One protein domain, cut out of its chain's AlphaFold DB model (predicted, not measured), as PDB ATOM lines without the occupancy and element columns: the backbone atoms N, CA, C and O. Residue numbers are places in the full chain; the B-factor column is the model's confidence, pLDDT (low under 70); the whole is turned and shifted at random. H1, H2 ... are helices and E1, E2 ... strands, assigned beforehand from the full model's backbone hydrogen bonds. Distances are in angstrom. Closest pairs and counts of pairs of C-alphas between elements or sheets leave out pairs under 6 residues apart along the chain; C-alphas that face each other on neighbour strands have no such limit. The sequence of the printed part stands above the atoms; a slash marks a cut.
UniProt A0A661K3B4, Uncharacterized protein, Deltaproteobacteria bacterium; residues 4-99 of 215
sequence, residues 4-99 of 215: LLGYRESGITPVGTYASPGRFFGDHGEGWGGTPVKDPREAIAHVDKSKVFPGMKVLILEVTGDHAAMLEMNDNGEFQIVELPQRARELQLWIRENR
ATOM      1  N   LEU A   4       7.954  22.118 -36.345       57.53
ATOM      2  CA  LEU A   4       7.528  23.515 -36.142       57.53
ATOM      3  C   LEU A   4       8.107  24.491 -37.182       57.53
ATOM      4  O   LEU A   4       7.600  25.597 -37.321       57.53
ATOM      5  N   LEU A   5       9.148  24.082 -37.909       62.31
ATOM      6  CA  LEU A   5       9.849  24.885 -38.914       62.31
ATOM      7  C   LEU A   5       9.755  24.264 -40.324       62.31
ATOM      8  O   LEU A   5      10.509  24.641 -41.213       62.31
ATOM      9  N   GLY A   6       8.865  23.283 -40.528       66.50
ATOM     10  CA  GLY A   6       8.716  22.570 -41.805       66.50
ATOM     11  C   GLY A   6       9.824  21.552 -42.110       66.50
ATOM     12  O   GLY A   6       9.834  20.965 -43.188       66.50
ATOM     13  N   TYR A   7      10.741  21.302 -41.170       72.56
ATOM     14  CA  TYR A   7      11.797  20.303 -41.323       72.56
ATOM     15  C   TYR A   7      11.339  18.910 -40.885       72.56
ATOM     16  O   TYR A   7      10.467  18.743 -40.025       72.56
ATOM     17  N   ARG A   8      12.010  17.888 -41.427       73.81
ATOM     18  CA  ARG A   8      11.879  16.503 -40.966       73.81
ATOM     19  C   ARG A   8      12.159  16.427 -39.462       73.81
ATOM     20  O   ARG A   8      13.073  17.071 -38.947       73.81
ATOM     21  N   GLU A   9      11.356  15.653 -38.738       81.00
ATOM     22  CA  GLU A   9      11.621  15.397 -37.325       81.00
ATOM     23  C   GLU A   9      12.985  14.722 -37.152       81.00
ATOM     24  O   GLU A   9      13.282  13.740 -37.825       81.00
ATOM     25  N   SER A  10      13.802  15.242 -36.233       85.25
ATOM     26  CA  SER A  10      15.153  14.734 -35.986       85.25
ATOM     27  C   SER A  10      15.180  13.378 -35.281       85.25
ATOM     28  O   SER A  10      16.210  12.725 -35.297       85.25
ATOM     29  N   GLY A  11      14.091  12.975 -34.614       89.88
ATOM     30  CA  GLY A  11      14.097  11.804 -33.731       89.88
ATOM     31  C   GLY A  11      14.912  11.991 -32.447       89.88
ATOM     32  O   GLY A  11      15.156  11.024 -31.746       89.88
ATOM     33  N   ILE A  12      15.335  13.217 -32.131       91.88
ATOM     34  CA  ILE A  12      16.166  13.525 -30.962       91.88
ATOM     35  C   ILE A  12      15.354  14.350 -29.975       91.88
ATOM     36  O   ILE A  12      14.797  15.391 -30.347       91.88
ATOM     37  N   THR A  13      15.359  13.910 -28.721       92.44
ATOM     38  CA  THR A  13      14.820  14.642 -27.576       92.44
ATOM     39  C   THR A  13      15.980  15.067 -26.678       92.44
ATOM     40  O   THR A  13      16.608  14.203 -26.064       92.44
ATOM     41  N   PRO A  14      16.293  16.368 -26.605       93.50
ATOM     42  CA  PRO A  14      17.302  16.875 -25.681       93.50
ATOM     43  C   PRO A  14      16.870  16.799 -24.215       93.50
ATOM     44  O   PRO A  14      15.677  16.732 -23.916       93.50
ATOM     45  N   VAL A  15      17.843  16.828 -23.306       93.06
ATOM     46  CA  VAL A  15      17.608  16.983 -21.863       93.06
ATOM     47  C   VAL A  15      17.057  18.380 -21.558       93.06
ATOM     48  O   VAL A  15      17.440  19.368 -22.187       93.06
ATOM     49  N   GLY A  16      16.183  18.460 -20.553       92.75
ATOM     50  CA  GLY A  16      15.690  19.715 -19.994       92.75
ATOM     51  C   GLY A  16      14.308  20.135 -20.494       92.75
ATOM     52  O   GLY A  16      13.583  19.391 -21.155       92.75
ATOM     53  N   THR A  17      13.932  21.363 -20.149       93.75
ATOM     54  CA  THR A  17      12.634  21.954 -20.483       93.75
ATOM     55  C   THR A  17      12.715  22.679 -21.818       93.75
ATOM     56  O   THR A  17      13.594  23.514 -22.031       93.75
ATOM     57  N   TYR A  18      11.786  22.379 -22.726       91.25
ATOM     58  CA  TYR A  18      11.699  23.052 -24.022       91.25
ATOM     59  C   TYR A  18      11.541  24.569 -23.852       91.25
ATOM     60  O   TYR A  18      10.638  25.024 -23.152       91.25
ATOM     61  N   ALA A  19      12.393  25.342 -24.529       89.88
ATOM     62  CA  ALA A  19      12.311  26.801 -24.559       89.88
ATOM     63  C   ALA A  19      11.852  27.298 -25.936       89.88
ATOM     64  O   ALA A  19      10.836  27.974 -26.074       89.88
ATOM     65  N   SER A  20      12.609  26.940 -26.971       87.38
ATOM     66  CA  SER A  20      12.354  27.306 -28.365       87.38
ATOM     67  C   SER A  20      12.938  26.234 -29.290       87.38
ATOM     68  O   SER A  20      13.697  25.380 -28.823       87.38
ATOM     69  N   PRO A  21      12.655  26.245 -30.606       87.06
ATOM     70  CA  PRO A  21      13.351  25.361 -31.535       87.06
ATOM     71  C   PRO A  21      14.878  25.497 -31.374       87.06
ATOM     72  O   PRO A  21      15.408  26.598 -31.275       87.06
ATOM     73  N   GLY A  22      15.570  24.369 -31.277       86.62
ATOM     74  CA  GLY A  22      16.988  24.196 -30.966       86.62
ATOM     75  C   GLY A  22      17.388  24.322 -29.492       86.62
ATOM     76  O   GLY A  22      18.515  23.967 -29.173       86.62
ATOM     77  N   ARG A  23      16.519  24.800 -28.590       90.94
ATOM     78  CA  ARG A  23      16.931  25.288 -27.264       90.94
ATOM     79  C   ARG A  23      16.115  24.699 -26.116       90.94
ATOM     80  O   ARG A  23      14.883  24.742 -26.122       90.94
ATOM     81  N   PHE A  24      16.831  24.250 -25.090       92.69
ATOM     82  CA  PHE A  24      16.280  23.690 -23.860       92.69
ATOM     83  C   PHE A  24      16.982  24.290 -22.641       92.69
ATOM     84  O   PHE A  24      18.158  24.647 -22.715       92.69
ATOM     85  N   PHE A  25      16.253  24.415 -21.536       92.50
ATOM     86  CA  PHE A  25      16.801  24.790 -20.237       92.50
ATOM     87  C   PHE A  25      17.055  23.535 -19.406       92.50
ATOM     88  O   PHE A  25      16.122  22.776 -19.140       92.50
ATOM     89  N   GLY A  26      18.309  23.321 -19.014       90.56
ATOM     90  CA  GLY A  26      18.679  22.296 -18.043       90.56
ATOM     91  C   GLY A  26      18.570  22.804 -16.607       90.56
ATOM     92  O   GLY A  26      18.421  24.006 -16.372       90.56
ATOM     93  N   ASP A  27      18.686  21.879 -15.658       93.62
ATOM     94  CA  ASP A  27      18.917  22.215 -14.253       93.62
ATOM     95  C   ASP A  27      20.284  22.887 -14.070       93.62
ATOM     96  O   ASP A  27      21.116  22.882 -14.979       93.62
ATOM     97  N   HIS A  28      20.532  23.463 -12.894       93.19
ATOM     98  CA  HIS A  28      21.832  24.049 -12.573       93.19
ATOM     99  C   HIS A  28      22.875  22.964 -12.251       93.19
ATOM    100  O   HIS A  28      22.571  21.985 -11.572       93.19
ATOM    101  N   GLY A  29      24.114  23.146 -12.710       94.44
ATOM    102  CA  GLY A  29      25.233  22.244 -12.452       94.44
ATOM    103  C   GLY A  29      26.586  22.811 -12.893       94.44
ATOM    104  O   GLY A  29      26.684  23.950 -13.343       94.44
ATOM    105  N   GLU A  30      27.634  22.001 -12.756       94.19
ATOM    106  CA  GLU A  30      29.038  22.394 -13.001       94.19
ATOM    107  C   GLU A  30      29.552  22.069 -14.421       94.19
ATOM    108  O   GLU A  30      30.745  22.161 -14.696       94.19
ATOM    109  N   GLY A  31      28.675  21.613 -15.311       93.38
ATOM    110  CA  GLY A  31      28.974  21.260 -16.695       93.38
ATOM    111  C   GLY A  31      28.677  22.388 -17.689       93.38
ATOM    112  O   GLY A  31      28.710  23.577 -17.364       93.38
ATOM    113  N   TRP A  32      28.389  22.011 -18.933       93.62
ATOM    114  CA  TRP A  32      28.219  22.929 -20.060       93.62
ATOM    115  C   TRP A  32      27.094  23.931 -19.797       93.62
ATOM    116  O   TRP A  32      25.999  23.547 -19.377       93.62
ATOM    117  N   GLY A  33      27.356  25.219 -20.044       87.69
ATOM    118  CA  GLY A  33      26.397  26.305 -19.825       87.69
ATOM    119  C   GLY A  33      25.841  26.410 -18.398       87.69
ATOM    120  O   GLY A  33      24.750  26.952 -18.227       87.69
ATOM    121  N   GLY A  34      26.537  25.869 -17.389       91.00
ATOM    122  CA  GLY A  34      26.056  25.828 -16.006       91.00
ATOM    123  C   GLY A  34      24.974  24.773 -15.756       91.00
ATOM    124  O   GLY A  34      24.136  24.968 -14.875       91.00
ATOM    125  N   THR A  35      24.969  23.690 -16.543       93.31
ATOM    126  CA  THR A  35      24.069  22.530 -16.396       93.31
ATOM    127  C   THR A  35      24.814  21.291 -15.882       93.31
ATOM    128  O   THR A  35      26.038  21.295 -15.856       93.31
ATOM    129  N   PRO A  36      24.144  20.192 -15.490       95.06
ATOM    130  CA  PRO A  36      24.825  18.944 -15.128       95.06
ATOM    131  C   PRO A  36      25.517  18.205 -16.286       95.06
ATOM    132  O   PRO A  36      26.237  17.246 -16.020       95.06
ATOM    133  N   VAL A  37      25.298  18.613 -17.543       94.62
ATOM    134  CA  VAL A  37      25.823  17.946 -18.749       94.62
ATOM    135  C   VAL A  37      27.336  18.139 -18.836       94.62
ATOM    136  O   VAL A  37      27.807  19.257 -19.047       94.62
ATOM    137  N   LYS A  38      28.114  17.064 -18.690       95.25
ATOM    138  CA  LYS A  38      29.588  17.102 -18.768       95.25
ATOM    139  C   LYS A  38      30.100  16.615 -20.114       95.25
ATOM    140  O   LYS A  38      31.106  17.122 -20.610       95.25
ATOM    141  N   ASP A  39      29.388  15.664 -20.704       95.56
ATOM    142  CA  ASP A  39      29.641  15.162 -22.048       95.56
ATOM    143  C   ASP A  39      28.526  15.621 -23.003       95.56
ATOM    144  O   ASP A  39      27.348  15.495 -22.669       95.56
ATOM    145  N   PRO A  40      28.833  16.117 -24.217       95.38
ATOM    146  CA  PRO A  40      27.808  16.587 -25.151       95.38
ATOM    147  C   PRO A  40      26.771  15.520 -25.531       95.38
ATOM    148  O   PRO A  40      25.651  15.868 -25.903       95.38
ATOM    149  N   ARG A  41      27.096  14.225 -25.431       95.69
ATOM    150  CA  ARG A  41      26.146  13.127 -25.673       95.69
ATOM    151  C   ARG A  41      25.064  13.059 -24.596       95.69
ATOM    152  O   ARG A  41      23.933  12.702 -24.910       95.69
ATOM    153  N   GLU A  42      25.374  13.467 -23.364       95.62
ATOM    154  CA  GLU A  42      24.409  13.541 -22.258       95.62
ATOM    155  C   GLU A  42      23.336  14.609 -22.504       95.62
ATOM    156  O   GLU A  42      22.268  14.549 -21.906       95.62
ATOM    157  N   ALA A  43      23.561  15.556 -23.423       94.38
ATOM    158  CA  ALA A  43      22.540  16.522 -23.823       94.38
ATOM    159  C   ALA A  43      21.355  15.872 -24.566       94.38
ATOM    160  O   ALA A  43      20.327  16.524 -24.759       94.38
ATOM    161  N   ILE A  44      21.475  14.609 -24.989       94.69
ATOM    162  CA  ILE A  44      20.426  13.840 -25.662       94.69
ATOM    163  C   ILE A  44      19.775  12.882 -24.655       94.69
ATOM    164  O   ILE A  44      20.354  11.868 -24.282       94.69
ATOM    165  N   ALA A  45      18.536  13.175 -24.258       93.31
ATOM    166  CA  ALA A  45      17.770  12.342 -23.330       93.31
ATOM    167  C   ALA A  45      17.217  11.075 -23.997       93.31
ATOM    168  O   ALA A  45      17.158  10.010 -23.387       93.31
ATOM    169  N   HIS A  46      16.755  11.196 -25.245       93.81
ATOM    170  CA  HIS A  46      16.134  10.091 -25.967       93.81
ATOM    171  C   HIS A  46      16.354  10.188 -27.480       93.81
ATOM    172  O   HIS A  46      16.368  11.281 -28.055       93.81
ATOM    173  N   VAL A  47      16.477   9.021 -28.117       93.31
ATOM    174  CA  VAL A  47      16.646   8.857 -29.562       93.31
ATOM    175  C   VAL A  47      15.597   7.886 -30.106       93.31
ATOM    176  O   VAL A  47      15.584   6.705 -29.760       93.31
ATOM    177  N   ASP A  48      14.756   8.375 -31.013       92.62
ATOM    178  CA  ASP A  48      13.825   7.584 -31.812       92.62
ATOM    179  C   ASP A  48      14.571   6.960 -33.001       92.62
ATOM    180  O   ASP A  48      14.803   7.601 -34.036       92.62
ATOM    181  N   LYS A  49      14.934   5.680 -32.846       89.50
ATOM    182  CA  LYS A  49      15.687   4.896 -33.838       89.50
ATOM    183  C   LYS A  49      15.000   4.792 -35.205       89.50
ATOM    184  O   LYS A  49      15.676   4.515 -36.186       89.50
ATOM    185  N   SER A  50      13.689   5.037 -35.298       90.31
ATOM    186  CA  SER A  50      12.963   5.001 -36.577       90.31
ATOM    187  C   SER A  50      13.179   6.251 -37.443       90.31
ATOM    188  O   SER A  50      12.874   6.243 -38.637       90.31
ATOM    189  N   LYS A  51      13.691   7.340 -36.853       89.56
ATOM    190  CA  LYS A  51      13.830   8.652 -37.510       89.56
ATOM    191  C   LYS A  51      15.277   9.073 -37.736       89.56
ATOM    192  O   LYS A  51      15.540   9.843 -38.663       89.56
ATOM    193  N   VAL A  52      16.189   8.585 -36.904       91.56
ATOM    194  CA  VAL A  52      17.634   8.789 -37.059       91.56
ATOM    195  C   VAL A  52      18.220   7.865 -38.125       91.56
ATOM    196  O   VAL A  52      17.639   6.837 -38.461       91.56
ATOM    197  N   PHE A  53      19.365   8.247 -38.682       91.88
ATOM    198  CA  PHE A  53      20.053   7.497 -39.732       91.88
ATOM    199  C   PHE A  53      21.574   7.699 -39.626       91.88
ATOM    200  O   PHE A  53      21.994   8.758 -39.147       91.88
ATOM    201  N   PRO A  54      22.397   6.728 -40.069       94.69
ATOM    202  CA  PRO A  54      23.849   6.882 -40.094       94.69
ATOM    203  C   PRO A  54      24.291   8.127 -40.872       94.69
ATOM    204  O   PRO A  54      23.721   8.465 -41.910       94.69
ATOM    205  N   GLY A  55      25.276   8.848 -40.340       94.12
ATOM    206  CA  GLY A  55      25.749  10.128 -40.864       94.12
ATOM    207  C   GLY A  55      24.908  11.346 -40.452       94.12
ATOM    208  O   GLY A  55      25.259  12.474 -40.807       94.12
ATOM    209  N   MET A  56      23.812  11.172 -39.698       93.94
ATOM    210  CA  MET A  56      23.073  12.302 -39.120       93.94
ATOM    211  C   MET A  56      23.983  13.101 -38.181       93.94
ATOM    212  O   MET A  56      24.541  12.541 -37.240       93.94
ATOM    213  N   LYS A  57      24.070  14.418 -38.398       94.31
ATOM    214  CA  LYS A  57      24.885  15.339 -37.599       94.31
ATOM    215  C   LYS A  57      24.047  16.209 -36.673       94.31
ATOM    216  O   LYS A  57      22.998  16.715 -37.071       94.31
ATOM    217  N   VAL A  58      24.537  16.412 -35.455       94.56
ATOM    218  CA  VAL A  58      23.878  17.196 -34.405       94.56
ATOM    219  C   VAL A  58      24.912  18.096 -33.750       94.56
ATOM    220  O   VAL A  58      25.873  17.617 -33.155       94.56
ATOM    221  N   LEU A  59      24.709  19.406 -33.847       95.75
ATOM    222  CA  LEU A  59      25.526  20.375 -33.129       95.75
ATOM    223  C   LEU A  59      24.946  20.573 -31.726       95.75
ATOM    224  O   LEU A  59      23.816  21.041 -31.587       95.75
ATOM    225  N   ILE A  60      25.733  20.242 -30.708       96.19
ATOM    226  CA  ILE A  60      25.473  20.597 -29.313       96.19
ATOM    227  C   ILE A  60      26.304  21.836 -29.004       96.19
ATOM    228  O   ILE A  60      27.514  21.846 -29.219       96.19
ATOM    229  N   LEU A  61      25.650  22.897 -28.549       95.00
ATOM    230  CA  LEU A  61      26.254  24.213 -28.370       95.00
ATOM    231  C   LEU A  61      25.633  24.884 -27.153       95.00
ATOM    232  O   LEU A  61      24.410  24.895 -27.001       95.00
ATOM    233  N   GLU A  62      26.471  25.462 -26.302       91.88
ATOM    234  CA  GLU A  62      25.997  26.244 -25.169       91.88
ATOM    235  C   GLU A  62      25.664  27.687 -25.598       91.88
ATOM    236  O   GLU A  62      26.316  28.263 -26.469       91.88
ATOM    237  N   VAL A  63      24.671  28.309 -24.953       87.44
ATOM    238  CA  VAL A  63      24.210  29.677 -25.288       87.44
ATOM    239  C   VAL A  63      25.268  30.765 -25.084       87.44
ATOM    240  O   VAL A  63      25.167  31.850 -25.642       87.44
ATOM    241  N   THR A  64      26.262  30.465 -24.262       89.19
ATOM    242  CA  THR A  64      27.395  31.315 -23.905       89.19
ATOM    243  C   THR A  64      28.549  31.192 -24.916       89.19
ATOM    244  O   THR A  64      29.400  32.076 -24.997       89.19
ATOM    245  N   GLY A  65      28.553  30.137 -25.743       92.75
ATOM    246  CA  GLY A  65      29.579  29.883 -26.755       92.75
ATOM    247  C   GLY A  65      30.890  29.293 -26.221       92.75
ATOM    248  O   GLY A  65      31.805  29.061 -27.014       92.75
ATOM    249  N   ASP A  66      31.014  29.007 -24.919       93.06
ATOM    250  CA  ASP A  66      32.256  28.442 -24.369       93.06
ATOM    251  C   ASP A  66      32.513  27.010 -24.866       93.06
ATOM    252  O   ASP A  66      33.648  26.676 -25.212       93.06
ATOM    253  N   HIS A  67      31.459  26.202 -25.027       95.19
ATOM    254  CA  HIS A  67      31.557  24.823 -25.508       95.19
ATOM    255  C   HIS A  67      30.670  24.548 -26.725       95.19
ATOM    256  O   HIS A  67      29.523  25.000 -26.808       95.19
ATOM    257  N   ALA A  68      31.203  23.750 -27.651       96.88
ATOM    258  CA  ALA A  68      30.494  23.226 -28.808       96.88
ATOM    259  C   ALA A  68      31.053  21.850 -29.198       96.88
ATOM    260  O   ALA A  68      32.266  21.640 -29.180       96.88
ATOM    261  N   ALA A  69      30.183  20.924 -29.595       97.69
ATOM    262  CA  ALA A  69      30.567  19.628 -30.142       97.69
ATOM    263  C   ALA A  69      29.640  19.224 -31.284       97.69
ATOM    264  O   ALA A  69      28.428  19.431 -31.232       97.69
ATOM    265  N   MET A  70      30.223  18.607 -32.309       97.81
ATOM    266  CA  MET A  70      29.464  17.945 -33.358       97.81
ATOM    267  C   MET A  70      29.362  16.463 -33.022       97.81
ATOM    268  O   MET A  70      30.376  15.802 -32.808       97.81
ATOM    269  N   LEU A  71      28.140  15.949 -32.993       97.44
ATOM    270  CA  LEU A  71      27.861  14.528 -32.886       97.44
ATOM    271  C   LEU A  71      27.458  13.993 -34.257       97.44
ATOM    272  O   LEU A  71      26.707  14.651 -34.975       97.44
ATOM    273  N   GLU A  72      27.924  12.802 -34.605       96.88
ATOM    274  CA  GLU A  72      27.499  12.072 -35.796       96.88
ATOM    275  C   GLU A  72      26.956  10.700 -35.398       96.88
ATOM    276  O   GLU A  72      27.536  10.020 -34.553       96.88
ATOM    277  N   MET A  73      25.827  10.307 -35.982       95.75
ATOM    278  CA  MET A  73      25.256   8.976 -35.800       95.75
ATOM    279  C   MET A  73      26.084   7.951 -36.578       95.75
ATOM    280  O   MET A  73      26.177   8.050 -37.801       95.75
ATOM    281  N   ASN A  74      26.661   6.966 -35.897       94.06
ATOM    282  CA  ASN A  74      27.376   5.868 -36.549       94.06
ATOM    283  C   ASN A  74      26.416   4.762 -37.040       94.06
ATOM    284  O   ASN A  74      25.215   4.778 -36.755       94.06
ATOM    285  N   ASP A  75      26.954   3.765 -37.748       93.25
ATOM    286  CA  ASP A  75      26.182   2.619 -38.259       93.25
ATOM    287  C   ASP A  75      25.606   1.720 -37.149       93.25
ATOM    288  O   ASP A  75      24.631   1.003 -37.368       93.25
ATOM    289  N   ASN A  76      26.160   1.800 -35.934       90.25
ATOM    290  CA  ASN A  76      25.674   1.071 -34.759       90.25
ATOM    291  C   ASN A  76      24.490   1.778 -34.069       90.25
ATOM    292  O   ASN A  76      23.927   1.254 -33.107       90.25
ATOM    293  N   GLY A  77      24.081   2.954 -34.560       88.00
ATOM    294  CA  GLY A  77      22.978   3.729 -33.996       88.00
ATOM    295  C   GLY A  77      23.349   4.491 -32.722       88.00
ATOM    296  O   GLY A  77      22.474   4.741 -31.890       88.00
ATOM    297  N   GLU A  78      24.623   4.855 -32.571       91.62
ATOM    298  CA  GLU A  78      25.144   5.647 -31.459       91.62
ATOM    299  C   GLU A  78      25.750   6.967 -31.949       91.62
ATOM    300  O   GLU A  78      26.390   7.036 -33.001       91.62
ATOM    301  N   PHE A  79      25.577   8.030 -31.161       95.56
ATOM    302  CA  PHE A  79      26.214   9.314 -31.435       95.56
ATOM    303  C   PHE A  79      27.664   9.319 -30.951       95.56
ATOM    304  O   PHE A  79      27.937   9.172 -29.758       95.56
ATOM    305  N   GLN A  80      28.586   9.566 -31.876       95.94
ATOM    306  CA  GLN A  80      30.004   9.775 -31.593       95.94
ATOM    307  C   GLN A  80      30.391  11.234 -31.820       95.94
ATOM    308  O   GLN A  80      29.847  11.903 -32.698       95.94
ATOM    309  N   ILE A  81      31.338  11.732 -31.028       97.12
ATOM    310  CA  ILE A  81      31.896  13.070 -31.229       97.12
ATOM    311  C   ILE A  81      32.782  13.028 -32.475       97.12
ATOM    312  O   ILE A  81      33.676  12.190 -32.577       97.12
ATOM    313  N   VAL A  82      32.538  13.943 -33.408       97.62
ATOM    314  CA  VAL A  82      33.351  14.133 -34.614       97.62
ATOM    315  C   VAL A  82      33.975  15.520 -34.617       97.62
ATOM    316  O   VAL A  82      33.657  16.374 -33.784       97.62
ATOM    317  N   GLU A  83      34.876  15.762 -35.567       97.44
ATOM    318  CA  GLU A  83      35.484  17.075 -35.716       97.44
ATOM    319  C   GLU A  83      34.413  18.160 -35.918       97.44
ATOM    320  O   GLU A  83      33.532  18.047 -36.775       97.44
ATOM    321  N   LEU A  84      34.505  19.229 -35.124       96.94
ATOM    322  CA  LEU A  84      33.627  20.385 -35.242       96.94
ATOM    323  C   LEU A  84      33.937  21.122 -36.560       96.94
ATOM    324  O   LEU A  84      35.044  21.647 -36.713       96.94
ATOM    325  N   PRO A  85      32.998  21.197 -37.522       96.88
ATOM    326  CA  PRO A  85      33.268  21.846 -38.800       96.88
ATOM    327  C   PRO A  85      33.593  23.328 -38.621       96.88
ATOM    328  O   PRO A  85      33.028  23.986 -37.747       96.88
ATOM    329  N   GLN A  86      34.436  23.875 -39.498       97.06
ATOM    330  CA  GLN A  86      34.897  25.266 -39.427       97.06
ATOM    331  C   GLN A  86      33.747  26.276 -39.256       97.06
ATOM    332  O   GLN A  86      33.780  27.107 -38.355       97.06
ATOM    333  N   ARG A  87      32.663  26.127 -40.024       95.75
ATOM    334  CA  ARG A  87      31.481  26.997 -39.928       95.75
ATOM    335  C   ARG A  87      30.797  26.961 -38.552       95.75
ATOM    336  O   ARG A  87      30.233  27.960 -38.117       95.75
ATOM    337  N   ALA A  88      30.822  25.818 -37.866       95.94
ATOM    338  CA  ALA A  88      30.277  25.698 -36.514       95.94
ATOM    339  C   ALA A  88      31.208  26.336 -35.471       95.94
ATOM    340  O   ALA A  88      30.717  26.948 -34.526       95.94
ATOM    341  N   ARG A  89      32.534  26.260 -35.669       96.62
ATOM    342  CA  ARG A  89      33.521  26.982 -34.843       96.62
ATOM    343  C   ARG A  89      33.373  28.493 -34.990       96.62
ATOM    344  O   ARG A  89      33.386  29.205 -33.996       96.62
ATOM    345  N   GLU A  90      33.184  28.980 -36.213       97.06
ATOM    346  CA  GLU A  90      32.933  30.400 -36.487       97.06
ATOM    347  C   GLU A  90      31.656  30.885 -35.796       97.06
ATOM    348  O   GLU A  90      31.672  31.925 -35.144       97.06
ATOM    349  N   LEU A  91      30.572  30.103 -35.858       95.50
ATOM    350  CA  LEU A  91      29.339  30.404 -35.125       95.50
ATOM    351  C   LEU A  91      29.558  30.414 -33.604       95.50
ATOM    352  O   LEU A  91      29.069  31.314 -32.927       95.50
ATOM    353  N   GLN A  92      30.287  29.431 -33.067       96.00
ATOM    354  CA  GLN A  92      30.618  29.362 -31.643       96.00
ATOM    355  C   GLN A  92      31.387  30.611 -31.194       96.00
ATOM    356  O   GLN A  92      31.014  31.237 -30.203       96.00
ATOM    357  N   LEU A  93      32.439  30.983 -31.929       96.19
ATOM    358  CA  LEU A  93      33.240  32.171 -31.644       96.19
ATOM    359  C   LEU A  93      32.392  33.435 -31.724       96.19
ATOM    360  O   LEU A  93      32.441  34.247 -30.807       96.19
ATOM    361  N   TRP A  94      31.554  33.550 -32.754       96.56
ATOM    362  CA  TRP A  94      30.649  34.680 -32.907       96.56
ATOM    363  C   TRP A  94      29.698  34.815 -31.711       96.56
ATOM    364  O   TRP A  94      29.555  35.907 -31.171       96.56
ATOM    365  N   ILE A  95      29.100  33.719 -31.229       94.44
ATOM    366  CA  ILE A  95      28.254  33.740 -30.020       94.44
ATOM    367  C   ILE A  95      29.065  34.176 -28.800       94.44
ATOM    368  O   ILE A  95      28.625  35.041 -28.046       94.44
ATOM    369  N   ARG A  96      30.261  33.609 -28.622       94.44
ATOM    370  CA  ARG A  96      31.121  33.904 -27.473       94.44
ATOM    371  C   ARG A  96      31.589  35.359 -27.448       94.44
ATOM    372  O   ARG A  96      31.699  35.939 -26.374       94.44
ATOM    373  N   GLU A  97      31.868  35.947 -28.605       95.25
ATOM    374  CA  GLU A  97      32.299  37.345 -28.742       95.25
ATOM    375  C   GLU A  97      31.145  38.342 -28.597       95.25
ATOM    376  O   GLU A  97      31.375  39.490 -28.230       95.25
ATOM    377  N   ASN A  98      29.907  37.902 -28.835       93.94
ATOM    378  CA  ASN A  98      28.700  38.727 -28.717       93.94
ATOM    379  C   ASN A  98      27.914  38.461 -27.421       93.94
ATOM    380  O   ASN A  98      26.757  38.871 -27.304       93.94
ATOM    381  N   ARG A  99      28.511  37.775 -26.438       88.94
ATOM    382  CA  ARG A  99      27.894  37.587 -25.120       88.94
ATOM    383  C   ARG A  99      28.122  38.813 -24.241       88.94
ATOM    384  O   ARG A  99      29.205  39.389 -24.227       88.94
TER     385      ARG A  99
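This is residues 4 to 99 of the 215 residues of an uncharacterized protein of Deltaproteobacteria bacterium (UniProt A0A661K3B4). A small three-strand sheet, E5 E6 E7, stands near the middle of the model as a wall, and the short helix H1 sits between it and a looser group of two little strand pairs, E1 with E4 and E2 with E3. The longer helix H2 packs at the end of the sheet where E5 ends and E6 begins, and runs on past it. The printed part has 96 residues with two named helices and seven named strands, in the order E1 E2 E3 H1 E4 E5 E6 E7 H2; each of the three sheets is antiparallel, and the largest has the order E5, E6, E7. The class is mixed, helices and strands, with 45 residues, under half, in named elements. The whole is compact, with a radius of gyration of the C-alphas of 13.4 A and spans of 37 by 29 by 28 A.

Start at C-alpha 12, at (16.166, 13.525, -30.962), where E1 begins; it covers residues 12 to 14 over 6.4 A. E2 follows at residues 17 to 20, 9.5 A, and E3 at residues 23 to 25, 7.0 A. H1 is residues 40 to 43, 5.4 A, and E4 residues 44 to 47, 7.4 A. Find C-alpha 57 at (24.885, 15.339, -37.599); from there E5 runs 12.9 A to residue 61. E6, residues 68 to 73, measures 16.7 A, and E7, residues 79 to 82, 9.2 A. H2, residues 86 to 97, measures 16.3 A and ends at C-alpha 97, (32.299, 37.345, -28.742).

Look first at E5, E6 and E7, a meander, each strand the antiparallel neighbour of the one before. In the hairpin of E5 and E6, N 58 and O 71 are 2.8 A apart; in that of E6 and E7, N 72 and O 80 are 2.9 A apart. H2 is on this sheet, and its closest C-alphas to E6 are those of Gln 92 and Ala 68, 6.8 A apart. H1 only grazes the sheet; the C-alphas of Pro 40 and Ile 60 in E5 are its closest pair there, 6.2 A. From H1 look to E1, where the closest C-alphas are those of Ala 43 and Pro 14, 5.6 A. E1 and E4 are antiparallel, with N 13 and O 46 at 2.9 A. E2 and E3 form a hairpin, with N 17 and O 25 at 2.8 A; both are apart from E5, E6 and E7. In H2 every O i to N i+4 pair is within hydrogen-bond range; H1 is too short for such a pair, and its one O i to N i+3 pair is within range.

The two C-alphas farthest apart, those of Ser 50 and Glu 97, are 38.5 A apart. The printed part has no cut. The link from E3 to H1, residues 26 to 39, is long. The mean pLDDT of the printed part is 92.0, and residues 4 to 6 are under 70.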